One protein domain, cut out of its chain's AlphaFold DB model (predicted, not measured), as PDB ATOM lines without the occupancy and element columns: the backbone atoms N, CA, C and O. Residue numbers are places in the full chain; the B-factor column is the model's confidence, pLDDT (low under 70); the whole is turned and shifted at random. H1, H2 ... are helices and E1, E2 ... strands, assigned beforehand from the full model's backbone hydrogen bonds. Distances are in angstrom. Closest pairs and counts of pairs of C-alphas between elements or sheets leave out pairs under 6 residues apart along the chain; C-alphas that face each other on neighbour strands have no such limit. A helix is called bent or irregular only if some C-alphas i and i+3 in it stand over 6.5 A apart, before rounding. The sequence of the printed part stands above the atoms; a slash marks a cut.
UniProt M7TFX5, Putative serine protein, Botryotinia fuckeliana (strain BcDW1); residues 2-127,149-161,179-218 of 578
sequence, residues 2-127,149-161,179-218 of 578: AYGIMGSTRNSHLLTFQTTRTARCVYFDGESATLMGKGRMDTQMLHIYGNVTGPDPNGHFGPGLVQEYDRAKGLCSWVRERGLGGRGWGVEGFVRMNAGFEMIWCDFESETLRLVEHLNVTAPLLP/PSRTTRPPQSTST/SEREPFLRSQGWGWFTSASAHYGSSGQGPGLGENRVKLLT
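This is residues 2 to 127, 149 to 161 and 179 to 218 of the 578 residues of the protein "Putative serine protein" of Botryotinia fuckeliana (strain BcDW1) (UniProt M7TFX5). What shape do these coordinates make? A small three-stranded sheet, E2, E3 and E4, has helix H3 along one face, and H2 packs steeply on H3. A separate ribbon of two strands, E1 and a bent E5, and a pair of touching helices, H1 and H4, complete the named parts. What is it built of? The 179 printed residues are of mixed class, with four named helices and five named strands in the order H1 E1 E2 H2 H3 E3 E4 E5 H4, but under half of the residues are in them; the larger sheet, order E2 E3 E4, is mixed and the ribbon antiparallel. How large is it? It is compact, with a radius of gyration of the C-alphas of 17.9 A and spans of 53 by 49 by 42 A.

Where do the first elements lie? H1 is residues 2 to 6, from C-alpha 2 at (135.468, 135.731, 183.649). E1 is residues 13 to 19, 19.6 A long, and E2 residues 24 to 27. What follows? H2 is residues 42 to 49 and H3 residues 65 to 81, 24.2 A long. E3 is residues 89 to 97, 23.5 A, E4 residues 101 to 105, and E5 residues 113 to 120, 20.3 A, which bends by 54 degrees at residue 116. And the last? H4, residues 185 to 200, is 23.6 A long, ends at C-alpha 200 at (151.683, 131.264, 180.883), and is irregular, but only just: C-alphas 186 and 189 are 6.6 A apart.

How is the larger sheet paired? E2 and E3 are parallel, with N 95 and O 26 2.8 A apart; with H2 and H3 between them they form a strand-helix-strand unit with a right-handed crossover. E3 and E4 are an antiparallel hairpin, with N 94 and O 104 2.8 A apart. Where are the helices? H3 is on the sheet at a height of 10.1 A, two layers, over E3 and E4 and only just along the strands, at 29 degrees to E3 on the local plane. H3 touches H2 with residues 71 to 78 alone, closest C-alphas Ile 48 and Gly 74 at 5.4 A, at a steep tilt of 68 degrees, only just short of perpendicular, the same way. H4 touches H1 with residues 185 to 192 alone, closest C-alphas Gly 4 and Gln 188 at 4.6 A. What of the rest? E1 and E5 are antiparallel, with N 14 and O 119 2.9 A apart, and E1 is apart from E3 and E4. In H1, H2 and H3 every O i to N i+4 pair is within hydrogen-bond range; in H4, 10 of 12 are.

Where is the printed part cut? Residues 128 to 148 and 162 to 178 are not printed, with C-alpha gaps of 32.9 A and 27.4 A. Which links are long? E2 to H2 and H2 to H3 are long; residues 56 to 63 stand free. Where is confidence low? The mean pLDDT of the printed part is 77.0, and 47 residues are under 70, among them 54 to 66 and 149 to 161.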
ATOM      1  N   ALA A   2     136.929 135.601 183.551       60.09
ATOM      2  CA  ALA A   2     135.468 135.731 183.649       60.09
ATOM      3  C   ALA A   2     134.910 135.622 185.082       60.09
ATOM      4  O   ALA A   2     134.129 136.475 185.473       60.09
ATOM      5  N   TYR A   3     135.352 134.659 185.903       65.81
ATOM      6  CA  TYR A   3     134.857 134.534 187.285       65.81
ATOM      7  C   TYR A   3     135.246 135.723 188.184       65.81
ATOM      8  O   TYR A   3     134.444 136.179 188.982       65.81
ATOM      9  N   GLY A   4     136.439 136.304 188.015       62.34
ATOM     10  CA  GLY A   4     136.842 137.487 188.786       62.34
ATOM     11  C   GLY A   4     136.062 138.764 188.447       62.34
ATOM     12  O   GLY A   4     136.028 139.685 189.258       62.34
ATOM     13  N   ILE A   5     135.444 138.817 187.263       61.91
ATOM     14  CA  ILE A   5     134.678 139.969 186.760       61.91
ATOM     15  C   ILE A   5     133.165 139.743 186.917       61.91
ATOM     16  O   ILE A   5     132.443 140.664 187.282       61.91
ATOM     17  N   MET A   6     132.696 138.521 186.651       60.53
ATOM     18  CA  MET A   6     131.278 138.139 186.564       60.53
ATOM     19  C   MET A   6     130.825 137.197 187.692       60.53
ATOM     20  O   MET A   6     129.626 136.996 187.867       60.53
ATOM     21  N   GLY A   7     131.749 136.605 188.454       61.00
ATOM     22  CA  GLY A   7     131.452 135.607 189.491       61.00
ATOM     23  C   GLY A   7     130.779 136.171 190.743       61.00
ATOM     24  O   GLY A   7     130.229 135.410 191.530       61.00
ATOM     25  N   SER A   8     130.761 137.496 190.901       56.41
ATOM     26  CA  SER A   8     129.983 138.190 191.934       56.41
ATOM     27  C   SER A   8     128.505 138.359 191.562       56.41
ATOM     28  O   SER A   8     127.734 138.936 192.330       56.41
ATOM     29  N   THR A   9     128.076 137.889 190.383       62.28
ATOM     30  CA  THR A   9     126.652 137.894 190.045       62.28
ATOM     31  C   THR A   9     125.922 136.815 190.838       62.28
ATOM     32  O   THR A   9     126.403 135.696 191.019       62.28
ATOM     33  N   ARG A  10     124.700 137.130 191.271       69.81
ATOM     34  CA  ARG A  10     123.832 136.226 192.051       69.81
ATOM     35  C   ARG A  10     123.226 135.090 191.208       69.81
ATOM     36  O   ARG A  10     122.335 134.386 191.669       69.81
ATOM     37  N   ASN A  11     123.687 134.962 189.967       71.94
ATOM     38  CA  ASN A  11     123.376 133.895 189.032       71.94
ATOM     39  C   ASN A  11     124.596 133.657 188.126       71.94
ATOM     40  O   ASN A  11     124.583 133.957 186.930       71.94
ATOM     41  N   SER A  12     125.685 133.200 188.739       74.88
ATOM     42  CA  SER A  12     126.962 132.972 188.073       74.88
ATOM     43  C   SER A  12     127.040 131.550 187.539       74.88
ATOM     44  O   SER A  12     126.947 130.580 188.292       74.88
ATOM     45  N   HIS A  13     127.291 131.425 186.239       78.69
ATOM     46  CA  HIS A  13     127.520 130.141 185.593       78.69
ATOM     47  C   HIS A  13     128.910 130.074 184.971       78.69
ATOM     48  O   HIS A  13     129.371 131.036 184.356       78.69
ATOM     49  N   LEU A  14     129.554 128.916 185.103       83.31
ATOM     50  CA  LEU A  14     130.769 128.586 184.374       83.31
ATOM     51  C   LEU A  14     130.408 127.603 183.262       83.31
ATOM     52  O   LEU A  14     129.831 126.544 183.513       83.31
ATOM     53  N   LEU A  15     130.713 127.991 182.029       85.00
ATOM     54  CA  LEU A  15     130.474 127.191 180.836       85.00
ATOM     55  C   LEU A  15     131.825 126.698 180.320       85.00
ATOM     56  O   LEU A  15     132.692 127.514 180.002       85.00
ATOM     57  N   THR A  16     131.991 125.382 180.219       87.44
ATOM     58  CA  THR A  16     133.198 124.771 179.656       87.44
ATOM     59  C   THR A  16     132.889 124.314 178.240       87.44
ATOM     60  O   THR A  16     131.967 123.526 178.008       87.44
ATOM     61  N   PHE A  17     133.673 124.801 177.283       88.50
ATOM     62  CA  PHE A  17     133.579 124.410 175.882       88.50
ATOM     63  C   PHE A  17     134.828 123.650 175.447       88.50
ATOM     64  O   PHE A  17     135.932 123.914 175.924       88.50
ATOM     65  N   GLN A  18     134.651 122.739 174.497       89.62
ATOM     66  CA  GLN A  18     135.728 122.013 173.844       89.62
ATOM     67  C   GLN A  18     135.568 122.115 172.330       89.62
ATOM     68  O   GLN A  18     134.463 121.980 171.800       89.62
ATOM     69  N   THR A  19     136.671 122.338 171.624       91.56
ATOM     70  CA  THR A  19     136.668 122.296 170.166       91.56
ATOM     71  C   THR A  19     136.540 120.852 169.669       91.56
ATOM     72  O   THR A  19     137.175 119.937 170.189       91.56
ATOM     73  N   THR A  20     135.698 120.623 168.664       91.81
ATOM     74  CA  THR A  20     135.495 119.308 168.021       91.81
ATOM     75  C   THR A  20     136.452 119.084 166.848       91.81
ATOM     76  O   THR A  20     136.633 117.956 166.394       91.81
ATOM     77  N   ARG A  21     137.075 120.163 166.369       91.50
ATOM     78  CA  ARG A  21     138.088 120.207 165.312       91.50
ATOM     79  C   ARG A  21     138.957 121.453 165.475       91.50
ATOM     80  O   ARG A  21     138.655 122.320 166.292       91.50
ATOM     81  N   THR A  22     140.009 121.568 164.673       91.75
ATOM     82  CA  THR A  22     140.853 122.767 164.640       91.75
ATOM     83  C   THR A  22     140.037 123.992 164.228       91.75
ATOM     84  O   THR A  22     139.510 124.029 163.117       91.75
ATOM     85  N   ALA A  23     139.975 124.988 165.111       92.38
ATOM     86  CA  ALA A  23     139.427 126.309 164.829       92.38
ATOM     87  C   ALA A  23     140.553 127.254 164.400       92.38
ATOM     88  O   ALA A  23     141.662 127.176 164.937       92.38
ATOM     89  N   ARG A  24     140.278 128.158 163.457       92.81
ATOM     90  CA  ARG A  24     141.212 129.236 163.105       92.81
ATOM     91  C   ARG A  24     140.753 130.524 163.774       92.81
ATOM     92  O   ARG A  24     139.592 130.914 163.659       92.81
ATOM     93  N   CYS A  25     141.673 131.178 164.468       94.56
ATOM     94  CA  CYS A  25     141.409 132.413 165.193       94.56
ATOM     95  C   CYS A  25     142.497 133.439 164.885       94.56
ATOM     96  O   CYS A  25     143.643 133.069 164.629       94.56
ATOM     97  N   VAL A  26     142.139 134.720 164.941       95.50
ATOM     98  CA  VAL A  26     143.096 135.827 164.822       95.50
ATOM     99  C   VAL A  26     143.548 136.234 166.218       95.50
ATOM    100  O   VAL A  26     142.719 136.462 167.092       95.50
ATOM    101  N   TYR A  27     144.856 136.319 166.443       93.88
ATOM    102  CA  TYR A  27     145.419 136.840 167.688       93.88
ATOM    103  C   TYR A  27     145.871 138.284 167.486       93.88
ATOM    104  O   TYR A  27     146.634 138.566 166.563       93.88
ATOM    105  N   PHE A  28     145.420 139.185 168.357       93.00
ATOM    106  CA  PHE A  28     145.933 140.550 168.417       93.00
ATOM    107  C   PHE A  28     146.969 140.656 169.537       93.00
ATOM    108  O   PHE A  28     146.633 140.489 170.712       93.00
ATOM    109  N   ASP A  29     148.218 140.939 169.177       88.19
ATOM    110  CA  ASP A  29     149.307 141.113 170.141       88.19
ATOM    111  C   ASP A  29     149.252 142.480 170.858       88.19
ATOM    112  O   ASP A  29     148.368 143.295 170.597       88.19
ATOM    113  N   GLY A  30     150.179 142.733 171.785       84.25
ATOM    114  CA  GLY A  30     150.361 144.049 172.409       84.25
ATOM    115  C   GLY A  30     149.454 144.332 173.608       84.25
ATOM    116  O   GLY A  30     149.242 145.491 173.948       84.25
ATOM    117  N   GLU A  31     148.966 143.290 174.282       84.38
ATOM    118  CA  GLU A  31     147.930 143.353 175.329       84.38
ATOM    119  C   GLU A  31     146.594 143.950 174.839       84.38
ATOM    120  O   GLU A  31     146.020 144.857 175.444       84.38
ATOM    121  N   SER A  32     146.070 143.403 173.746       88.06
ATOM    122  CA  SER A  32     144.835 143.839 173.076       88.06
ATOM    123  C   SER A  32     143.523 143.723 173.863       88.06
ATOM    124  O   SER A  32     142.470 144.112 173.359       88.06
ATOM    125  N   ALA A  33     143.568 143.212 175.095       84.88
ATOM    126  CA  ALA A  33     142.456 143.210 176.047       84.88
ATOM    127  C   ALA A  33     142.631 144.241 177.180       84.88
ATOM    128  O   ALA A  33     141.818 144.302 178.111       84.88
ATOM    129  N   THR A  34     143.707 145.030 177.163       80.56
ATOM    130  CA  THR A  34     143.964 146.053 178.177       80.56
ATOM    131  C   THR A  34     143.175 147.323 177.849       80.56
ATOM    132  O   THR A  34     143.414 147.997 176.854       80.56
ATOM    133  N   LEU A  35     142.235 147.680 178.730       74.62
ATOM    134  CA  LEU A  35     141.290 148.796 178.540       74.62
ATOM    135  C   LEU A  35     141.888 150.185 178.816       74.62
ATOM    136  O   LEU A  35     141.157 151.171 178.902       74.62
ATOM    137  N   MET A  36     143.193 150.257 179.059       68.56
ATOM    138  CA  MET A  36     143.894 151.456 179.511       68.56
ATOM    139  C   MET A  36     145.240 151.593 178.809       68.56
ATOM    140  O   MET A  36     145.792 150.632 178.283       68.56
ATOM    141  N   GLY A  37     145.800 152.796 178.863       68.62
ATOM    142  CA  GLY A  37     147.040 153.099 178.166       68.62
ATOM    143  C   GLY A  37     146.826 153.312 176.671       68.62
ATOM    144  O   GLY A  37     145.707 153.307 176.161       68.62
ATOM    145  N   LYS A  38     147.936 153.568 175.990       75.31
ATOM    146  CA  LYS A  38     147.999 153.908 174.572       75.31
ATOM    147  C   LYS A  38     148.397 152.667 173.772       75.31
ATOM    148  O   LYS A  38     149.152 151.841 174.282       75.31
ATOM    149  N   GLY A  39     147.896 152.514 172.550       82.12
ATOM    150  CA  GLY A  39     148.379 151.484 171.632       82.12
ATOM    151  C   GLY A  39     147.721 150.105 171.745       82.12
ATOM    152  O   GLY A  39     147.516 149.414 170.750       82.12
ATOM    153  N   ARG A  40     147.320 149.716 172.964       84.69
ATOM    154  CA  ARG A  40     146.791 148.379 173.294       84.69
ATOM    155  C   ARG A  40     145.653 147.933 172.374       84.69
ATOM    156  O   ARG A  40     145.606 146.786 171.953       84.69
ATOM    157  N   MET A  41     144.738 148.840 172.038       85.31
ATOM    158  CA  MET A  41     143.531 148.515 171.273       85.31
ATOM    159  C   MET A  41     143.658 148.832 169.777       85.31
ATOM    160  O   MET A  41     142.740 148.518 169.022       85.31
ATOM    161  N   ASP A  42     144.758 149.436 169.335       89.31
ATOM    162  CA  ASP A  42     144.861 150.080 168.024       89.31
ATOM    163  C   ASP A  42     144.589 149.112 166.874       89.31
ATOM    164  O   ASP A  42     143.809 149.422 165.977       89.31
ATOM    165  N   THR A  43     145.163 147.906 166.926       90.44
ATOM    166  CA  THR A  43     144.984 146.902 165.871       90.44
ATOM    167  C   THR A  43     143.516 146.524 165.697       90.44
ATOM    168  O   THR A  43     143.021 146.520 164.575       90.44
ATOM    169  N   GLN A  44     142.778 146.237 166.770       90.81
ATOM    170  CA  GLN A  44     141.354 145.909 166.631       90.81
ATOM    171  C   GLN A  44     140.523 147.140 166.229       90.81
ATOM    172  O   GLN A  44     139.599 147.000 165.431       90.81
ATOM    173  N   MET A  45     140.867 148.344 166.707       87.75
ATOM    174  CA  MET A  45     140.172 149.579 166.315       87.75
ATOM    175  C   MET A  45     140.328 149.858 164.825       87.75
ATOM    176  O   MET A  45     139.341 150.170 164.160       87.75
ATOM    177  N   LEU A  46     141.530 149.648 164.288       91.31
ATOM    178  CA  LEU A  46     141.835 149.801 162.872       91.31
ATOM    179  C   LEU A  46     140.904 148.933 162.015       91.31
ATOM    180  O   LEU A  46     140.329 149.415 161.040       91.31
ATOM    181  N   HIS A  47     140.675 147.680 162.412       91.38
ATOM    182  CA  HIS A  47     139.789 146.775 161.678       91.38
ATOM    183  C   HIS A  47     138.308 147.145 161.817       91.38
ATOM    184  O   HIS A  47     137.575 147.107 160.824       91.38
ATOM    185  N   ILE A  48     137.860 147.526 163.016       91.12
ATOM    186  CA  ILE A  48     136.444 147.820 163.282       91.12
ATOM    187  C   ILE A  48     136.035 149.182 162.698       91.12
ATOM    188  O   ILE A  48     134.988 149.289 162.066       91.12
ATOM    189  N   TYR A  49     136.858 150.215 162.895       87.38
ATOM    190  CA  TYR A  49     136.499 151.618 162.655       87.38
ATOM    191  C   TYR A  49     137.311 152.292 161.543       87.38
ATOM    192  O   TYR A  49     136.969 153.401 161.139       87.38
ATOM    193  N   GLY A  50     138.380 151.663 161.037       87.75
ATOM    194  CA  GLY A  50     139.261 152.281 160.038       87.75
ATOM    195  C   GLY A  50     140.147 153.399 160.599       87.75
ATOM    196  O   GLY A  50     140.625 154.237 159.843       87.75
ATOM    197  N   ASN A  51     140.334 153.447 161.921       86.25
ATOM    198  CA  ASN A  51     141.241 154.357 162.621       86.25
ATOM    199  C   ASN A  51     141.643 153.760 163.983       86.25
ATOM    200  O   ASN A  51     141.114 152.729 164.391       86.25
ATOM    201  N   VAL A  52     142.553 154.423 164.699       83.94
ATOM    202  CA  VAL A  52     143.031 153.983 166.028       83.94
ATOM    203  C   VAL A  52     142.355 154.708 167.192       83.94
ATOM    204  O   VAL A  52     142.475 154.285 168.335       83.94
ATOM    205  N   THR A  53     141.589 155.770 166.917       73.38
ATOM    206  CA  THR A  53     140.895 156.564 167.945       73.38
ATOM    207  C   THR A  53     139.713 155.825 168.574       73.38
ATOM    208  O   THR A  53     139.317 156.149 169.692       73.38
ATOM    209  N   GLY A  54     139.165 154.818 167.882       67.75
ATOM    210  CA  GLY A  54     138.013 154.048 168.349       67.75
ATOM    211  C   GLY A  54     136.696 154.844 168.312       67.75
ATOM    212  O   GLY A  54     136.615 155.869 167.630       67.75
ATOM    213  N   PRO A  55     135.632 154.368 168.989       62.41
ATOM    214  CA  PRO A  55     134.333 155.044 169.011       62.41
ATOM    215  C   PRO A  55     134.384 156.366 169.800       62.41
ATOM    216  O   PRO A  55     135.189 156.507 170.721       62.41
ATOM    217  N   ASP A  56     133.499 157.317 169.464       53.88
ATOM    218  CA  ASP A  56     133.449 158.654 170.081       53.88
ATOM    219  C   ASP A  56     133.407 158.574 171.625       53.88
ATOM    220  O   ASP A  56     132.455 158.013 172.185       53.88
ATOM    221  N   PRO A  57     134.391 159.160 172.336       49.84
ATOM    222  CA  PRO A  57     134.407 159.196 173.796       49.84
ATOM    223  C   PRO A  57     133.224 159.964 174.422       49.84
ATOM    224  O   PRO A  57     132.991 159.810 175.623       49.84
ATOM    225  N   ASN A  58     132.476 160.756 173.642       42.97
ATOM    226  CA  ASN A  58     131.270 161.485 174.057       42.97
ATOM    227  C   ASN A  58     129.948 160.792 173.669       42.97
ATOM    228  O   ASN A  58     128.873 161.317 173.976       42.97
ATOM    229  N   GLY A  59     129.998 159.626 173.018       40.81
ATOM    230  CA  GLY A  59     128.806 158.867 172.643       40.81
ATOM    231  C   GLY A  59     127.948 158.473 173.855       40.81
ATOM    232  O   GLY A  59     128.454 158.228 174.949       40.81
ATOM    233  N   HIS A  60     126.629 158.373 173.656       34.94
ATOM    234  CA  HIS A  60     125.596 158.103 174.675       34.94
ATOM    235  C   HIS A  60     125.747 156.796 175.494       34.94
ATOM    236  O   HIS A  60     124.906 156.507 176.347       34.94
ATOM    237  N   PHE A  61     126.803 156.010 175.277       37.34
ATOM    238  CA  PHE A  61     127.041 154.716 175.910       37.34
ATOM    239  C   PHE A  61     128.240 154.810 176.866       37.34
ATOM    240  O   PHE A  61     129.373 155.037 176.452       37.34
ATOM    241  N   GLY A  62     127.967 154.677 178.168       36.38
ATOM    242  CA  GLY A  62     128.932 154.861 179.259       36.38
ATOM    243  C   GLY A  62     130.186 153.961 179.214       36.38
ATOM    244  O   GLY A  62     130.307 153.064 178.382       36.38
ATOM    245  N   PRO A  63     131.151 154.187 180.128       41.50
ATOM    246  CA  PRO A  63     132.488 153.599 180.044       41.50
ATOM    247  C   PRO A  63     132.505 152.088 180.346       41.50
ATOM    248  O   PRO A  63     131.814 151.625 181.252       41.50
ATOM    249  N   GLY A  64     133.381 151.337 179.662       63.34
ATOM    250  CA  GLY A  64     133.791 149.976 180.043       63.34
ATOM    251  C   GLY A  64     133.179 148.841 179.205       63.34
ATOM    252  O   GLY A  64     133.398 148.768 178.000       63.34
ATOM    253  N   LEU A  65     132.449 147.929 179.862       60.09
ATOM    254  CA  LEU A  65     131.982 146.632 179.332       60.09
ATOM    255  C   LEU A  65     131.110 146.711 178.067       60.09
ATOM    256  O   LEU A  65     131.187 145.817 177.232       60.09
ATOM    257  N   VAL A  66     130.287 147.750 177.901       63.59
ATOM    258  CA  VAL A  66     129.412 147.885 176.716       63.59
ATOM    259  C   VAL A  66     130.244 147.995 175.439       63.59
ATOM    260  O   VAL A  66     130.006 147.269 174.478       63.59
ATOM    261  N   GLN A  67     131.293 148.815 175.477       72.31
ATOM    262  CA  GLN A  67     132.193 148.999 174.342       72.31
ATOM    263  C   GLN A  67     132.994 147.726 174.019       72.31
ATOM    264  O   GLN A  67     133.384 147.529 172.872       72.31
ATOM    265  N   GLU A  68     133.228 146.840 174.999       77.81
ATOM    266  CA  GLU A  68     133.828 145.521 174.743       77.81
ATOM    267  C   GLU A  68     132.907 144.620 173.918       77.81
ATOM    268  O   GLU A  68     133.366 143.965 172.982       77.81
ATOM    269  N   TYR A  69     131.601 144.622 174.200       77.69
ATOM    270  CA  TYR A  69     130.642 143.883 173.380       77.69
ATOM    271  C   TYR A  69     130.508 144.477 171.977       77.69
ATOM    272  O   TYR A  69     130.401 143.717 171.015       77.69
ATOM    273  N   ASP A  70     130.559 145.802 171.836       80.94
ATOM    274  CA  ASP A  70     130.541 146.455 170.523       80.94
ATOM    275  C   ASP A  70     131.785 146.106 169.704       80.94
ATOM    276  O   ASP A  70     131.668 145.789 168.521       80.94
ATOM    277  N   ARG A  71     132.965 146.063 170.334       86.00
ATOM    278  CA  ARG A  71     134.192 145.571 169.691       86.00
ATOM    279  C   ARG A  71     134.071 144.119 169.257       86.00
ATOM    280  O   ARG A  71     134.386 143.801 168.115       86.00
ATOM    281  N   ALA A  72     133.598 143.246 170.147       89.12
ATOM    282  CA  ALA A  72     133.419 141.831 169.840       89.12
ATOM    283  C   ALA A  72     132.463 141.629 168.653       89.12
ATOM    284  O   ALA A  72     132.780 140.891 167.719       89.12
ATOM    285  N   LYS A  73     131.333 142.349 168.643       87.94
ATOM    286  CA  LYS A  73     130.392 142.369 167.515       87.94
ATOM    287  C   LYS A  73     131.047 142.916 166.249       87.94
ATOM    288  O   LYS A  73     130.900 142.310 165.197       87.94
ATOM    289  N   GLY A  74     131.777 144.026 166.349       91.50
ATOM    290  CA  GLY A  74     132.463 144.667 165.229       91.50
ATOM    291  C   GLY A  74     133.473 143.744 164.548       91.50
ATOM    292  O   GLY A  74     133.461 143.627 163.327       91.50
ATOM    293  N   LEU A  75     134.282 143.022 165.326       94.69
ATOM    294  CA  LEU A  75     135.252 142.051 164.807       94.69
ATOM    295  C   LEU A  75     134.573 140.885 164.075       94.69
ATOM    296  O   LEU A  75     134.975 140.521 162.971       94.69
ATOM    297  N   CYS A  76     133.514 140.321 164.658       94.75
ATOM    298  CA  CYS A  76     132.764 139.238 164.025       94.75
ATOM    299  C   CYS A  76     131.990 139.702 162.781       94.75
ATOM    300  O   CYS A  76     131.908 138.967 161.795       94.75
ATOM    301  N   SER A  77     131.457 140.928 162.791       94.56
ATOM    302  CA  SER A  77     130.850 141.547 161.611       94.56
ATOM    303  C   SER A  77     131.875 141.769 160.507       94.56
ATOM    304  O   SER A  77     131.595 141.389 159.376       94.56
ATOM    305  N   TRP A  78     133.068 142.280 160.831       94.75
ATOM    306  CA  TRP A  78     134.146 142.501 159.866       94.75
ATOM    307  C   TRP A  78     134.498 141.224 159.094       94.75
ATOM    308  O   TRP A  78     134.436 141.215 157.866       94.75
ATOM    309  N   VAL A  79     134.782 140.123 159.798       96.00
ATOM    310  CA  VAL A  79     135.111 138.837 159.159       96.00
ATOM    311  C   VAL A  79     133.969 138.329 158.280       96.00
ATOM    312  O   VAL A  79     134.207 137.863 157.167       96.00
ATOM    313  N   ARG A  80     132.724 138.440 158.751       94.12
ATOM    314  CA  ARG A  80     131.545 137.996 157.999       94.12
ATOM    315  C   ARG A  80     131.316 138.836 156.741       94.12
ATOM    316  O   ARG A  80     131.056 138.281 155.681       94.12
ATOM    317  N   GLU A  81     131.391 140.158 156.855       94.62
ATOM    318  CA  GLU A  81     131.150 141.104 155.755       94.62
ATOM    319  C   GLU A  81     132.224 141.017 154.673       94.62
ATOM    320  O   GLU A  81     131.927 141.197 153.495       94.62
ATOM    321  N   ARG A  82     133.458 140.687 155.063       95.06
ATOM    322  CA  ARG A  82     134.569 140.437 154.141       95.06
ATOM    323  C   ARG A  82     134.618 139.016 153.592       95.06
ATOM    324  O   ARG A  82     135.483 138.720 152.783       95.06
ATOM    325  N   GLY A  83     133.715 138.129 154.011       95.12
ATOM    326  CA  GLY A  83     133.750 136.732 153.577       95.12
ATOM    327  C   GLY A  83     135.006 135.985 154.043       95.12
ATOM    328  O   GLY A  83     135.421 135.033 153.396       95.12
ATOM    329  N   LEU A  84     135.603 136.396 155.165       95.19
ATOM    330  CA  LEU A  84     136.802 135.786 155.763       95.19
ATOM    331  C   LEU A  84     136.460 134.683 156.774       95.19
ATOM    332  O   LEU A  84     137.332 134.097 157.416       95.19
ATOM    333  N   GLY A  85     135.176 134.415 156.973       92.75
ATOM    334  CA  GLY A  85     134.722 133.399 157.900       92.75
ATOM    335  C   GLY A  85     133.214 133.318 157.982       92.75
ATOM    336  O   GLY A  85     132.470 134.192 157.532       92.75
ATOM    337  N   GLY A  86     132.761 132.219 158.560       88.75
ATOM    338  CA  GLY A  86     131.355 131.945 158.768       88.75
ATOM    339  C   GLY A  86     131.179 130.747 159.680       88.75
ATOM    340  O   GLY A  86     132.098 130.330 160.384       88.75
ATOM    341  N   ARG A  87     129.978 130.170 159.666       90.19
ATOM    342  CA  ARG A  87     129.667 129.025 160.517       90.19
ATOM    343  C   ARG A  87     130.572 127.848 160.174       90.19
ATOM    344  O   ARG A  87     130.381 127.179 159.162       90.19
ATOM    345  N   GLY A  88     131.540 127.589 161.043       88.44
ATOM    346  CA  GLY A  88     132.402 126.433 160.921       88.44
ATOM    347  C   GLY A  88     133.487 126.527 159.844       88.44
ATOM    348  O   GLY A  88     133.945 125.485 159.368       88.44
ATOM    349  N   TRP A  89     133.879 127.718 159.406       92.12
ATOM    350  CA  TRP A  89     134.981 127.862 158.457       92.12
ATOM    351  C   TRP A  89     135.588 129.264 158.528       92.12
ATOM    352  O   TRP A  89     134.950 130.204 159.000       92.12
ATOM    353  N   GLY A  90     136.810 129.405 158.013       93.75
ATOM    354  CA  GLY A  90     137.525 130.680 158.016       93.75
ATOM    355  C   GLY A  90     137.938 131.097 159.425       93.75
ATOM    356  O   GLY A  90     138.299 130.240 160.230       93.75
ATOM    357  N   VAL A  91     137.903 132.397 159.714       95.50
ATOM    358  CA  VAL A  91     138.129 132.936 161.063       95.50
ATOM    359  C   VAL A  91     136.871 132.743 161.916       95.50
ATOM    360  O   VAL A  91     135.815 133.293 161.615       95.50
ATOM    361  N   GLU A  92     136.981 131.976 163.002       95.06
ATOM    362  CA  GLU A  92     135.852 131.650 163.894       95.06
ATOM    363  C   GLU A  92     135.868 132.439 165.216       95.06
ATOM    364  O   GLU A  92     134.872 132.471 165.949       95.06
ATOM    365  N   GLY A  93     136.983 133.109 165.520       95.12
ATOM    366  CA  GLY A  93     137.132 133.902 166.733       95.12
ATOM    367  C   GLY A  93     138.424 134.710 166.799       95.12
ATOM    368  O   GLY A  93     139.286 134.620 165.922       95.12
ATOM    369  N   PHE A  94     138.552 135.487 167.870       95.81
ATOM    370  CA  PHE A  94     139.666 136.393 168.122       95.81
ATOM    371  C   PHE A  94     140.239 136.174 169.514       95.81
ATOM    372  O   PHE A  94     139.502 136.186 170.498       95.81
ATOM    373  N   VAL A  95     141.555 136.019 169.600       93.75
ATOM    374  CA  VAL A  95     142.287 135.916 170.860       93.75
ATOM    375  C   VAL A  95     142.885 137.276 171.197       93.75
ATOM    376  O   VAL A  95     143.507 137.916 170.349       93.75
ATOM    377  N   ARG A  96     142.722 137.697 172.449       91.25
ATOM    378  CA  ARG A  96     143.305 138.926 172.997       91.25
ATOM    379  C   ARG A  96     143.988 138.639 174.328       91.25
ATOM    380  O   ARG A  96     143.693 137.629 174.970       91.25
ATOM    381  N   MET A  97     144.904 139.512 174.736       85.88
ATOM    382  CA  MET A  97     145.721 139.322 175.941       85.88
ATOM    383  C   MET A  97     145.660 140.539 176.873       85.88
ATOM    384  O   MET A  97     145.652 141.675 176.417       85.88
ATOM    385  N   ASN A  98     145.646 140.298 178.181       80.06
ATOM    386  CA  ASN A  98     146.013 141.233 179.253       80.06
ATOM    387  C   ASN A  98     146.905 140.464 180.258       80.06
ATOM    388  O   ASN A  98     147.827 139.784 179.819       80.06
ATOM    389  N   ALA A  99     146.639 140.460 181.574       75.31
ATOM    390  CA  ALA A  99     147.307 139.507 182.476       75.31
ATOM    391  C   ALA A  99     146.958 138.024 182.202       75.31
ATOM    392  O   ALA A  99     147.581 137.138 182.776       75.31
ATOM    393  N   GLY A 100     145.970 137.730 181.349       78.38
ATOM    394  CA  GLY A 100     145.740 136.410 180.758       78.38
ATOM    395  C   GLY A 100     145.154 136.518 179.348       78.38
ATOM    396  O   GLY A 100     145.015 137.615 178.816       78.38
ATOM    397  N   PHE A 101     144.781 135.387 178.750       84.75
ATOM    398  CA  PHE A 101     144.138 135.361 177.433       84.75
ATOM    399  C   PHE A 101     142.613 135.320 177.543       84.75
ATOM    400  O   PHE A 101     142.048 134.703 178.451       84.75
ATOM    401  N   GLU A 102     141.950 135.945 176.581       86.19
ATOM    402  CA  GLU A 102     140.510 135.869 176.370       86.19
ATOM    403  C   GLU A 102     140.204 135.573 174.899       86.19
ATOM    404  O   GLU A 102     140.993 135.884 174.007       86.19
ATOM    405  N   MET A 103     139.054 134.943 174.660       89.62
ATOM    406  CA  MET A 103     138.589 134.561 173.330       89.62
ATOM    407  C   MET A 103     137.225 135.194 173.072       89.62
ATOM    408  O   MET A 103     136.279 134.974 173.829       89.62
ATOM    409  N   ILE A 104     137.117 135.920 171.966       92.50
ATOM    410  CA  ILE A 104     135.847 136.293 171.352       92.50
ATOM    411  C   ILE A 104     135.500 135.196 170.351       92.50
ATOM    412  O   ILE A 104     136.237 134.977 169.395       92.50
ATOM    413  N   TRP A 105     134.380 134.513 170.557       92.88
ATOM    414  CA  TRP A 105     133.888 133.487 169.637       92.88
ATOM    415  C   TRP A 105     132.676 134.008 168.865       92.88
ATOM    416  O   TRP A 105     131.725 134.493 169.479       92.88
ATOM    417  N   CYS A 106     132.705 133.922 167.533       92.50
ATOM    418  CA  CYS A 106     131.733 134.630 166.695       92.50
ATOM    419  C   CYS A 106     130.399 133.902 166.506       92.50
ATOM    420  O   CYS A 106     129.361 134.557 166.430       92.50
ATOM    421  N   ASP A 107     130.400 132.568 166.440       89.25
ATOM    422  CA  ASP A 107     129.172 131.786 166.261       89.25
ATOM    423  C   ASP A 107     129.172 130.546 167.158       89.25
ATOM    424  O   ASP A 107     129.740 129.499 166.831       89.25
ATOM    425  N   PHE A 108     128.504 130.653 168.306       87.19
ATOM    426  CA  PHE A 108     128.304 129.535 169.228       87.19
ATOM    427  C   PHE A 108     127.396 128.441 168.654       87.19
ATOM    428  O   PHE A 108     127.284 127.391 169.262       87.19
ATOM    429  N   GLU A 109     126.749 128.615 167.500       84.38
ATOM    430  CA  GLU A 109     126.033 127.533 166.803       84.38
ATOM    431  C   GLU A 109     126.942 126.708 165.883       84.38
ATOM    432  O   GLU A 109     126.497 125.707 165.321       84.38
ATOM    433  N   SER A 110     128.208 127.107 165.722       86.75
ATOM    434  CA  SER A 110     129.199 126.336 164.973       86.75
ATOM    435  C   SER A 110     129.419 124.966 165.612       86.75
ATOM    436  O   SER A 110     129.675 124.853 166.811       86.75
ATOM    437  N   GLU A 111     129.417 123.913 164.792       87.75
ATOM    438  CA  GLU A 111     129.747 122.558 165.247       87.75
ATOM    439  C   GLU A 111     131.211 122.421 165.691       87.75
ATOM    440  O   GLU A 111     131.552 121.434 166.342       87.75
ATOM    441  N   THR A 112     132.063 123.411 165.383       91.75
ATOM    442  CA  THR A 112     133.461 123.476 165.833       91.75
ATOM    443  C   THR A 112     133.586 123.549 167.349       91.75
ATOM    444  O   THR A 112     134.589 123.085 167.884       91.75
ATOM    445  N   LEU A 113     132.598 124.106 168.053       89.94
ATOM    446  CA  LEU A 113     132.647 124.300 169.497       89.94
ATOM    447  C   LEU A 113     131.505 123.542 170.170       89.94
ATOM    448  O   LEU A 113     130.342 123.736 169.838       89.94
ATOM    449  N   ARG A 114     131.818 122.693 171.148       86.94
ATOM    450  CA  ARG A 114     130.831 121.909 171.895       86.94
ATOM    451  C   ARG A 114     130.835 122.301 173.363       86.94
ATOM    452  O   ARG A 114     131.880 122.277 174.004       86.94
ATOM    453  N   LEU A 115     129.657 122.605 173.904       86.56
ATOM    454  CA  LEU A 115     129.465 122.738 175.346       86.56
ATOM    455  C   LEU A 115     129.629 121.357 175.992       86.56
ATOM    456  O   LEU A 115     128.900 120.423 175.647       86.56
ATOM    457  N   VAL A 116     130.601 121.229 176.891       87.50
ATOM    458  CA  VAL A 116     130.867 119.983 177.624       87.50
ATOM    459  C   VAL A 116     130.353 120.047 179.054       87.50
ATOM    460  O   VAL A 116     129.981 119.018 179.605       87.50
ATOM    461  N   GLU A 117     130.260 121.247 179.626       84.69
ATOM    462  CA  GLU A 117     129.864 121.428 181.017       84.69
ATOM    463  C   GLU A 117     129.171 122.777 181.231       84.69
ATOM    464  O   GLU A 117     129.571 123.796 180.663       84.69
ATOM    465  N   HIS A 118     128.147 122.783 182.082       84.56
ATOM    466  CA  HIS A 118     127.447 123.987 182.520       84.56
ATOM    467  C   HIS A 118     127.239 123.917 184.032       84.56
ATOM    468  O   HIS A 118     126.346 123.225 184.516       84.56
ATOM    469  N   LEU A 119     128.073 124.642 184.777       82.88
ATOM    470  CA  LEU A 119     128.026 124.683 186.236       82.88
ATOM    471  C   LEU A 119     127.369 125.965 186.729       82.88
ATOM    472  O   LEU A 119     127.648 127.051 186.223       82.88
ATOM    473  N   ASN A 120     126.525 125.852 187.753       80.56
ATOM    474  CA  ASN A 120     126.178 126.989 188.597       80.56
ATOM    475  C   ASN A 120     127.281 127.147 189.652       80.56
ATOM    476  O   ASN A 120     127.449 126.284 190.506       80.56
ATOM    477  N   VAL A 121     128.034 128.238 189.559       79.88
ATOM    478  CA  VAL A 121     129.165 128.560 190.445       79.88
ATOM    479  C   VAL A 121     128.828 129.712 191.394       79.88
ATOM    480  O   VAL A 121     129.723 130.351 191.949       79.88
ATOM    481  N   THR A 122     127.535 130.005 191.557       76.44
ATOM    482  CA  THR A 122     127.048 131.013 192.501       76.44
ATOM    483  C   THR A 122     127.368 130.559 193.918       76.44
ATOM    484  O   THR A 122     126.763 129.618 194.432       76.44
ATOM    485  N   ALA A 123     128.319 131.236 194.555       76.06
ATOM    486  CA  ALA A 123     128.627 130.989 195.951       76.06
ATOM    487  C   ALA A 123     127.480 131.512 196.838       76.06
ATOM    488  O   ALA A 123     127.000 132.634 196.629       76.06
ATOM    489  N   PRO A 124     127.023 130.736 197.836       75.56
ATOM    490  CA  PRO A 124     126.130 131.256 198.864       75.56
ATOM    491  C   PRO A 124     126.780 132.442 199.588       75.56
ATOM    492  O   PRO A 124     127.985 132.429 199.840       75.56
ATOM    493  N   LEU A 125     125.989 133.461 199.947       73.62
ATOM    494  CA  LEU A 125     126.506 134.525 200.816       73.62
ATOM    495  C   LEU A 125     126.789 133.972 202.194       73.62
ATOM    496  O   LEU A 125     126.049 133.125 202.697       73.62
ATOM    497  N   LEU A 126     127.777 134.574 202.843       72.31
ATOM    498  CA  LEU A 126     127.936 134.423 204.272       72.31
ATOM    499  C   LEU A 126     126.653 134.900 204.984       72.31
ATOM    500  O   LEU A 126     126.055 135.928 204.600       72.31
ATOM    501  N   PRO A 127     126.188 134.133 205.986       70.25
ATOM    502  CA  PRO A 127     124.982 134.465 206.721       70.25
ATOM    503  C   PRO A 127     125.151 135.826 207.412       70.25
ATOM    504  O   PRO A 127     126.224 136.127 207.940       70.25
ATOM    505  N   PRO A 149     125.652 117.747 178.236       65.12
ATOM    506  CA  PRO A 149     124.458 118.514 177.903       65.12
ATOM    507  C   PRO A 149     123.879 118.039 176.563       65.12
ATOM    508  O   PRO A 149     124.634 117.776 175.620       65.12
ATOM    509  N   SER A 150     122.549 117.925 176.467       58.22
ATOM    510  CA  SER A 150     121.792 117.242 175.395       58.22
ATOM    511  C   SER A 150     121.855 117.902 174.004       58.22
ATOM    512  O   SER A 150     120.987 117.666 173.169       58.22
ATOM    513  N   ARG A 151     122.919 118.665 173.728       58.38
ATOM    514  CA  ARG A 151     123.219 119.457 172.531       58.38
ATOM    515  C   ARG A 151     122.537 120.826 172.531       58.38
ATOM    516  O   ARG A 151     121.533 121.050 171.872       58.38
ATOM    517  N   THR A 152     123.204 121.781 173.172       55.12
ATOM    518  CA  THR A 152     123.176 123.188 172.772       55.12
ATOM    519  C   THR A 152     124.594 123.728 172.893       55.12
ATOM    520  O   THR A 152     125.108 123.940 173.984       55.12
ATOM    521  N   THR A 153     125.252 123.932 171.754       56.06
ATOM    522  CA  THR A 153     126.428 124.810 171.666       56.06
ATOM    523  C   THR A 153     126.032 126.261 171.994       56.06
ATOM    524  O   THR A 153     126.872 127.075 172.367       56.06
ATOM    525  N   ARG A 154     124.719 126.556 171.957       55.06
ATOM    526  CA  ARG A 154     124.115 127.766 172.510       55.06
ATOM    527  C   ARG A 154     124.297 127.812 174.036       55.06
ATOM    528  O   ARG A 154     123.813 126.899 174.713       55.06
ATOM    529  N   PRO A 155     124.900 128.879 174.589       54.03
ATOM    530  CA  PRO A 155     124.728 129.176 176.002       54.03
ATOM    531  C   PRO A 155     123.220 129.328 176.292       54.03
ATOM    532  O   PRO A 155     122.485 129.826 175.430       54.03
ATOM    533  N   PRO A 156     122.721 128.881 177.459       50.19
ATOM    534  CA  PRO A 156     121.323 129.078 177.828       50.19
ATOM    535  C   PRO A 156     121.012 130.568 177.732       50.19
ATOM    536  O   PRO A 156     121.718 131.351 178.355       50.19
ATOM    537  N   GLN A 157     120.028 130.923 176.890       49.06
ATOM    538  CA  GLN A 157     119.682 132.274 176.419       49.06
ATOM    539  C   GLN A 157     120.117 133.404 177.369       49.06
ATOM    540  O   GLN A 157     119.312 133.946 178.127       49.06
ATOM    541  N   SER A 158     121.381 133.822 177.294       43.94
ATOM    542  CA  SER A 158     121.767 135.104 177.847       43.94
ATOM    543  C   SER A 158     121.281 136.114 176.820       43.94
ATOM    544  O   SER A 158     121.889 136.236 175.765       43.94
ATOM    545  N   THR A 159     120.178 136.791 177.153       42.75
ATOM    546  CA  THR A 159     119.671 138.033 176.536       42.75
ATOM    547  C   THR A 159     118.596 137.896 175.463       42.75
ATOM    548  O   THR A 159     118.662 138.544 174.423       42.75
ATOM    549  N   SER A 160     117.508 137.177 175.761       37.00
ATOM    550  CA  SER A 160     116.212 137.710 175.324       37.00
ATOM    551  C   SER A 160     115.887 138.892 176.237       37.00
ATOM    552  O   SER A 160     115.268 138.740 177.289       37.00
ATOM    553  N   THR A 161     116.327 140.088 175.863       41.28
ATOM    554  CA  THR A 161     115.594 141.292 176.260       41.28
ATOM    555  C   THR A 161     114.163 141.141 175.726       41.28
ATOM    556  O   THR A 161     113.909 140.445 174.740       41.28
ATOM    557  N   SER A 179     129.351 143.177 199.216       67.50
ATOM    558  CA  SER A 179     130.759 142.748 199.065       67.50
ATOM    559  C   SER A 179     131.375 142.097 200.315       67.50
ATOM    560  O   SER A 179     132.136 141.145 200.181       67.50
ATOM    561  N   GLU A 180     130.984 142.535 201.513       70.94
ATOM    562  CA  GLU A 180     131.430 141.982 202.805       70.94
ATOM    563  C   GLU A 180     130.934 140.550 203.078       70.94
ATOM    564  O   GLU A 180     131.481 139.837 203.915       70.94
ATOM    565  N   ARG A 181     129.875 140.111 202.390       71.44
ATOM    566  CA  ARG A 181     129.268 138.782 202.563       71.44
ATOM    567  C   ARG A 181     129.665 137.803 201.461       71.44
ATOM    568  O   ARG A 181     129.257 136.645 201.516       71.44
ATOM    569  N   GLU A 182     130.413 138.254 200.458       74.88
ATOM    570  CA  GLU A 182     130.840 137.438 199.323       74.88
ATOM    571  C   GLU A 182     132.108 136.640 199.695       74.88
ATOM    572  O   GLU A 182     133.202 137.213 199.761       74.88
ATOM    573  N   PRO A 183     132.015 135.312 199.921       73.75
ATOM    574  CA  PRO A 183     133.087 134.527 200.547       73.75
ATOM    575  C   PRO A 183     134.381 134.449 199.721       73.75
ATOM    576  O   PRO A 183     135.454 134.216 200.272       73.75
ATOM    577  N   PHE A 184     134.297 134.655 198.402       77.19
ATOM    578  CA  PHE A 184     135.424 134.510 197.473       77.19
ATOM    579  C   PHE A 184     135.802 135.805 196.755       77.19
ATOM    580  O   PHE A 184     136.642 135.783 195.852       77.19
ATOM    581  N   LEU A 185     135.242 136.948 197.165       72.19
ATOM    582  CA  LEU A 185     135.507 138.235 196.515       72.19
ATOM    583  C   LEU A 185     137.002 138.595 196.528       72.19
ATOM    584  O   LEU A 185     137.521 139.153 195.565       72.19
ATOM    585  N   ARG A 186     137.721 138.225 197.595       71.56
ATOM    586  CA  ARG A 186     139.176 138.410 197.703       71.56
ATOM    587  C   ARG A 186     139.950 137.426 196.824       71.56
ATOM    588  O   ARG A 186     140.896 137.812 196.145       71.56
ATOM    589  N   SER A 187     139.559 136.155 196.795       74.94
ATOM    590  CA  SER A 187     140.278 135.124 196.038       74.94
ATOM    591  C   SER A 187     140.006 135.166 194.535       74.94
ATOM    592  O   SER A 187     140.814 134.646 193.775       74.94
ATOM    593  N   GLN A 188     138.913 135.783 194.073       72.75
ATOM    594  CA  GLN A 188     138.531 135.764 192.655       72.75
ATOM    595  C   GLN A 188     139.566 136.449 191.741       72.75
ATOM    596  O   GLN A 188     139.871 135.947 190.658       72.75
ATOM    597  N   GLY A 189     140.120 137.588 192.180       72.00
ATOM    598  CA  GLY A 189     141.141 138.329 191.442       72.00
ATOM    599  C   GLY A 189     142.475 137.599 191.516       72.00
ATOM    600  O   GLY A 189     143.027 137.201 190.493       72.00
ATOM    601  N   TRP A 190     142.942 137.329 192.736       77.75
ATOM    602  CA  TRP A 190     144.185 136.590 192.965       77.75
ATOM    603  C   TRP A 190     144.227 135.252 192.220       77.75
ATOM    604  O   TRP A 190     145.197 134.981 191.519       77.75
ATOM    605  N   GLY A 191     143.144 134.474 192.274       78.88
ATOM    606  CA  GLY A 191     143.003 133.193 191.585       78.88
ATOM    607  C   GLY A 191     143.182 133.296 190.069       78.88
ATOM    608  O   GLY A 191     143.808 132.429 189.458       78.88
ATOM    609  N   TRP A 192     142.698 134.379 189.453       77.56
ATOM    610  CA  TRP A 192     142.920 134.631 188.029       77.56
ATOM    611  C   TRP A 192     144.398 134.897 187.721       77.56
ATOM    612  O   TRP A 192     144.933 134.274 186.804       77.56
ATOM    613  N   PHE A 193     145.072 135.748 188.497       78.62
ATOM    614  CA  PHE A 193     146.501 136.019 188.311       78.62
ATOM    615  C   PHE A 193     147.370 134.778 188.568       78.62
ATOM    616  O   PHE A 193     148.275 134.474 187.788       78.62
ATOM    617  N   THR A 194     147.082 134.007 189.619       79.81
ATOM    618  CA  THR A 194     147.822 132.770 189.905       79.81
ATOM    619  C   THR A 194     147.601 131.709 188.835       79.81
ATOM    620  O   THR A 194     148.536 130.999 188.489       79.81
ATOM    621  N   SER A 195     146.390 131.616 188.275       79.12
ATOM    622  CA  SER A 195     146.113 130.718 187.150       79.12
ATOM    623  C   SER A 195     146.882 131.155 185.901       79.12
ATOM    624  O   SER A 195     147.567 130.337 185.288       79.12
ATOM    625  N   ALA A 196     146.855 132.447 185.563       78.44
ATOM    626  CA  ALA A 196     147.573 132.951 184.401       78.44
ATOM    627  C   ALA A 196     149.093 132.760 184.527       78.44
ATOM    628  O   ALA A 196     149.727 132.245 183.612       78.44
ATOM    629  N   SER A 197     149.675 133.086 185.683       76.50
ATOM    630  CA  SER A 197     151.105 132.867 185.939       76.50
ATOM    631  C   SER A 197     151.492 131.384 185.972       76.50
ATOM    632  O   SER A 197     152.588 131.049 185.537       76.50
ATOM    633  N   ALA A 198     150.611 130.485 186.423       75.69
ATOM    634  CA  ALA A 198     150.870 129.046 186.394       75.69
ATOM    635  C   ALA A 198     150.867 128.463 184.970       75.69
ATOM    636  O   ALA A 198     151.672 127.583 184.671       75.69
ATOM    637  N   HIS A 199     149.976 128.938 184.096       73.38
ATOM    638  CA  HIS A 199     149.861 128.430 182.725       73.38
ATOM    639  C   HIS A 199     150.823 129.109 181.744       73.38
ATOM    640  O   HIS A 199     151.390 128.439 180.884       73.38
ATOM    641  N   TYR A 200     151.013 130.422 181.880       73.19
ATOM    642  CA  TYR A 200     151.683 131.264 180.883       73.19
ATOM    643  C   TYR A 200     152.902 132.015 181.428       73.19
ATOM    644  O   TYR A 200     153.647 132.611 180.654       73.19
ATOM    645  N   GLY A 201     153.108 132.032 182.746       66.69
ATOM    646  CA  GLY A 201     154.230 132.736 183.355       66.69
ATOM    647  C   GLY A 201     155.555 131.996 183.175       66.69
ATOM    648  O   GLY A 201     155.605 130.768 183.134       66.69
ATOM    649  N   SER A 202     156.649 132.755 183.127       62.31
ATOM    650  CA  SER A 202     157.993 132.230 183.363       62.31
ATOM    651  C   SER A 202     158.313 132.373 184.846       62.31
ATOM    652  O   SER A 202     158.092 133.427 185.444       62.31
ATOM    653  N   SER A 203     158.801 131.307 185.467       53.81
ATOM    654  CA  SER A 203     159.366 131.384 186.810       53.81
ATOM    655  C   SER A 203     160.884 131.450 186.675       53.81
ATOM    656  O   SER A 203     161.444 130.892 185.738       53.81
ATOM    657  N   GLY A 204     161.601 132.026 187.640       48.12
ATOM    658  CA  GLY A 204     163.070 131.901 187.711       48.12
ATOM    659  C   GLY A 204     163.580 130.452 187.884       48.12
ATOM    660  O   GLY A 204     164.704 130.248 188.328       48.12
ATOM    661  N   GLN A 205     162.737 129.445 187.635       43.03
ATOM    662  CA  GLN A 205     163.022 128.012 187.555       43.03
ATOM    663  C   GLN A 205     162.721 127.441 186.150       43.03
ATOM    664  O   GLN A 205     162.772 126.229 185.966       43.03
ATOM    665  N   GLY A 206     162.401 128.298 185.175       49.88
ATOM    666  CA  GLY A 206     162.059 127.939 183.801       49.88
ATOM    667  C   GLY A 206     160.683 128.461 183.361       49.88
ATOM    668  O   GLY A 206     159.871 128.880 184.202       49.88
ATOM    669  N   PRO A 207     160.409 128.436 182.043       57.25
ATOM    670  CA  PRO A 207     159.092 128.758 181.505       57.25
ATOM    671  C   PRO A 207     158.032 127.803 182.076       57.25
ATOM    672  O   PRO A 207     158.310 126.625 182.309       57.25
ATOM    673  N   GLY A 208     156.809 128.294 182.303       61.41
ATOM    674  CA  GLY A 208     155.647 127.425 182.493       61.41
ATOM    675  C   GLY A 208     155.402 126.542 181.260       61.41
ATOM    676  O   GLY A 208     156.052 126.695 180.229       61.41
ATOM    677  N   LEU A 209     154.440 125.616 181.346       65.62
ATOM    678  CA  LEU A 209     154.113 124.708 180.232       65.62
ATOM    679  C   LEU A 209     153.695 125.452 178.950       65.62
ATOM    680  O   LEU A 209     153.864 124.917 177.855       65.62
ATOM    681  N   GLY A 210     153.153 126.669 179.089       70.06
ATOM    682  CA  GLY A 210     152.517 127.396 177.998       70.06
ATOM    683  C   GLY A 210     151.212 126.729 177.552       70.06
ATOM    684  O   GLY A 210     150.825 125.663 178.034       70.06
ATOM    685  N   GLU A 211     150.509 127.357 176.610       77.50
ATOM    686  CA  GLU A 211     149.349 126.747 175.956       77.50
ATOM    687  C   GLU A 211     149.790 126.020 174.690       77.50
ATOM    688  O   GLU A 211     150.054 126.634 173.661       77.50
ATOM    689  N   ASN A 212     149.869 124.695 174.768       78.56
ATOM    690  CA  ASN A 212     150.332 123.843 173.675       78.56
ATOM    691  C   ASN A 212     149.216 123.419 172.704       78.56
ATOM    692  O   ASN A 212     149.507 122.838 171.653       78.56
ATOM    693  N   ARG A 213     147.944 123.691 173.029       83.56
ATOM    694  CA  ARG A 213     146.799 123.399 172.148       83.56
ATOM    695  C   ARG A 213     146.603 124.478 171.087       83.56
ATOM    696  O   ARG A 213     145.950 124.220 170.078       83.56
ATOM    697  N   VAL A 214     147.167 125.666 171.299       85.50
ATOM    698  CA  VAL A 214     147.153 126.775 170.344       85.50
ATOM    699  C   VAL A 214     148.494 126.813 169.625       85.50
ATOM    700  O   VAL A 214     149.549 126.757 170.249       85.50
ATOM    701  N   LYS A 215     148.455 126.899 168.296       87.12
ATOM    702  CA  LYS A 215     149.653 127.003 167.460       87.12
ATOM    703  C   LYS A 215     149.554 128.252 166.605       87.12
ATOM    704  O   LYS A 215     148.524 128.482 165.975       87.12
ATOM    705  N   LEU A 216     150.627 129.036 166.581       88.31
ATOM    706  CA  LEU A 216     150.733 130.172 165.676       88.31
ATOM    707  C   LEU A 216     150.903 129.660 164.246       88.31
ATOM    708  O   LEU A 216     151.721 128.779 163.981       88.31
ATOM    709  N   LEU A 217     150.138 130.234 163.323       89.94
ATOM    710  CA  LEU A 217     150.354 130.035 161.899       89.94
ATOM    711  C   LEU A 217     151.414 131.041 161.444       89.94
ATOM    712  O   LEU A 217     151.112 132.201 161.186       89.94
ATOM    713  N   THR A 218     152.670 130.606 161.407       87.81
ATOM    714  CA  THR A 218     153.835 131.488 161.236       87.81
ATOM    715  C   THR A 218     153.859 132.221 159.895       87.81
ATOM    716  O   THR A 218     154.201 133.394 159.851       87.81
TER     717      THR A 218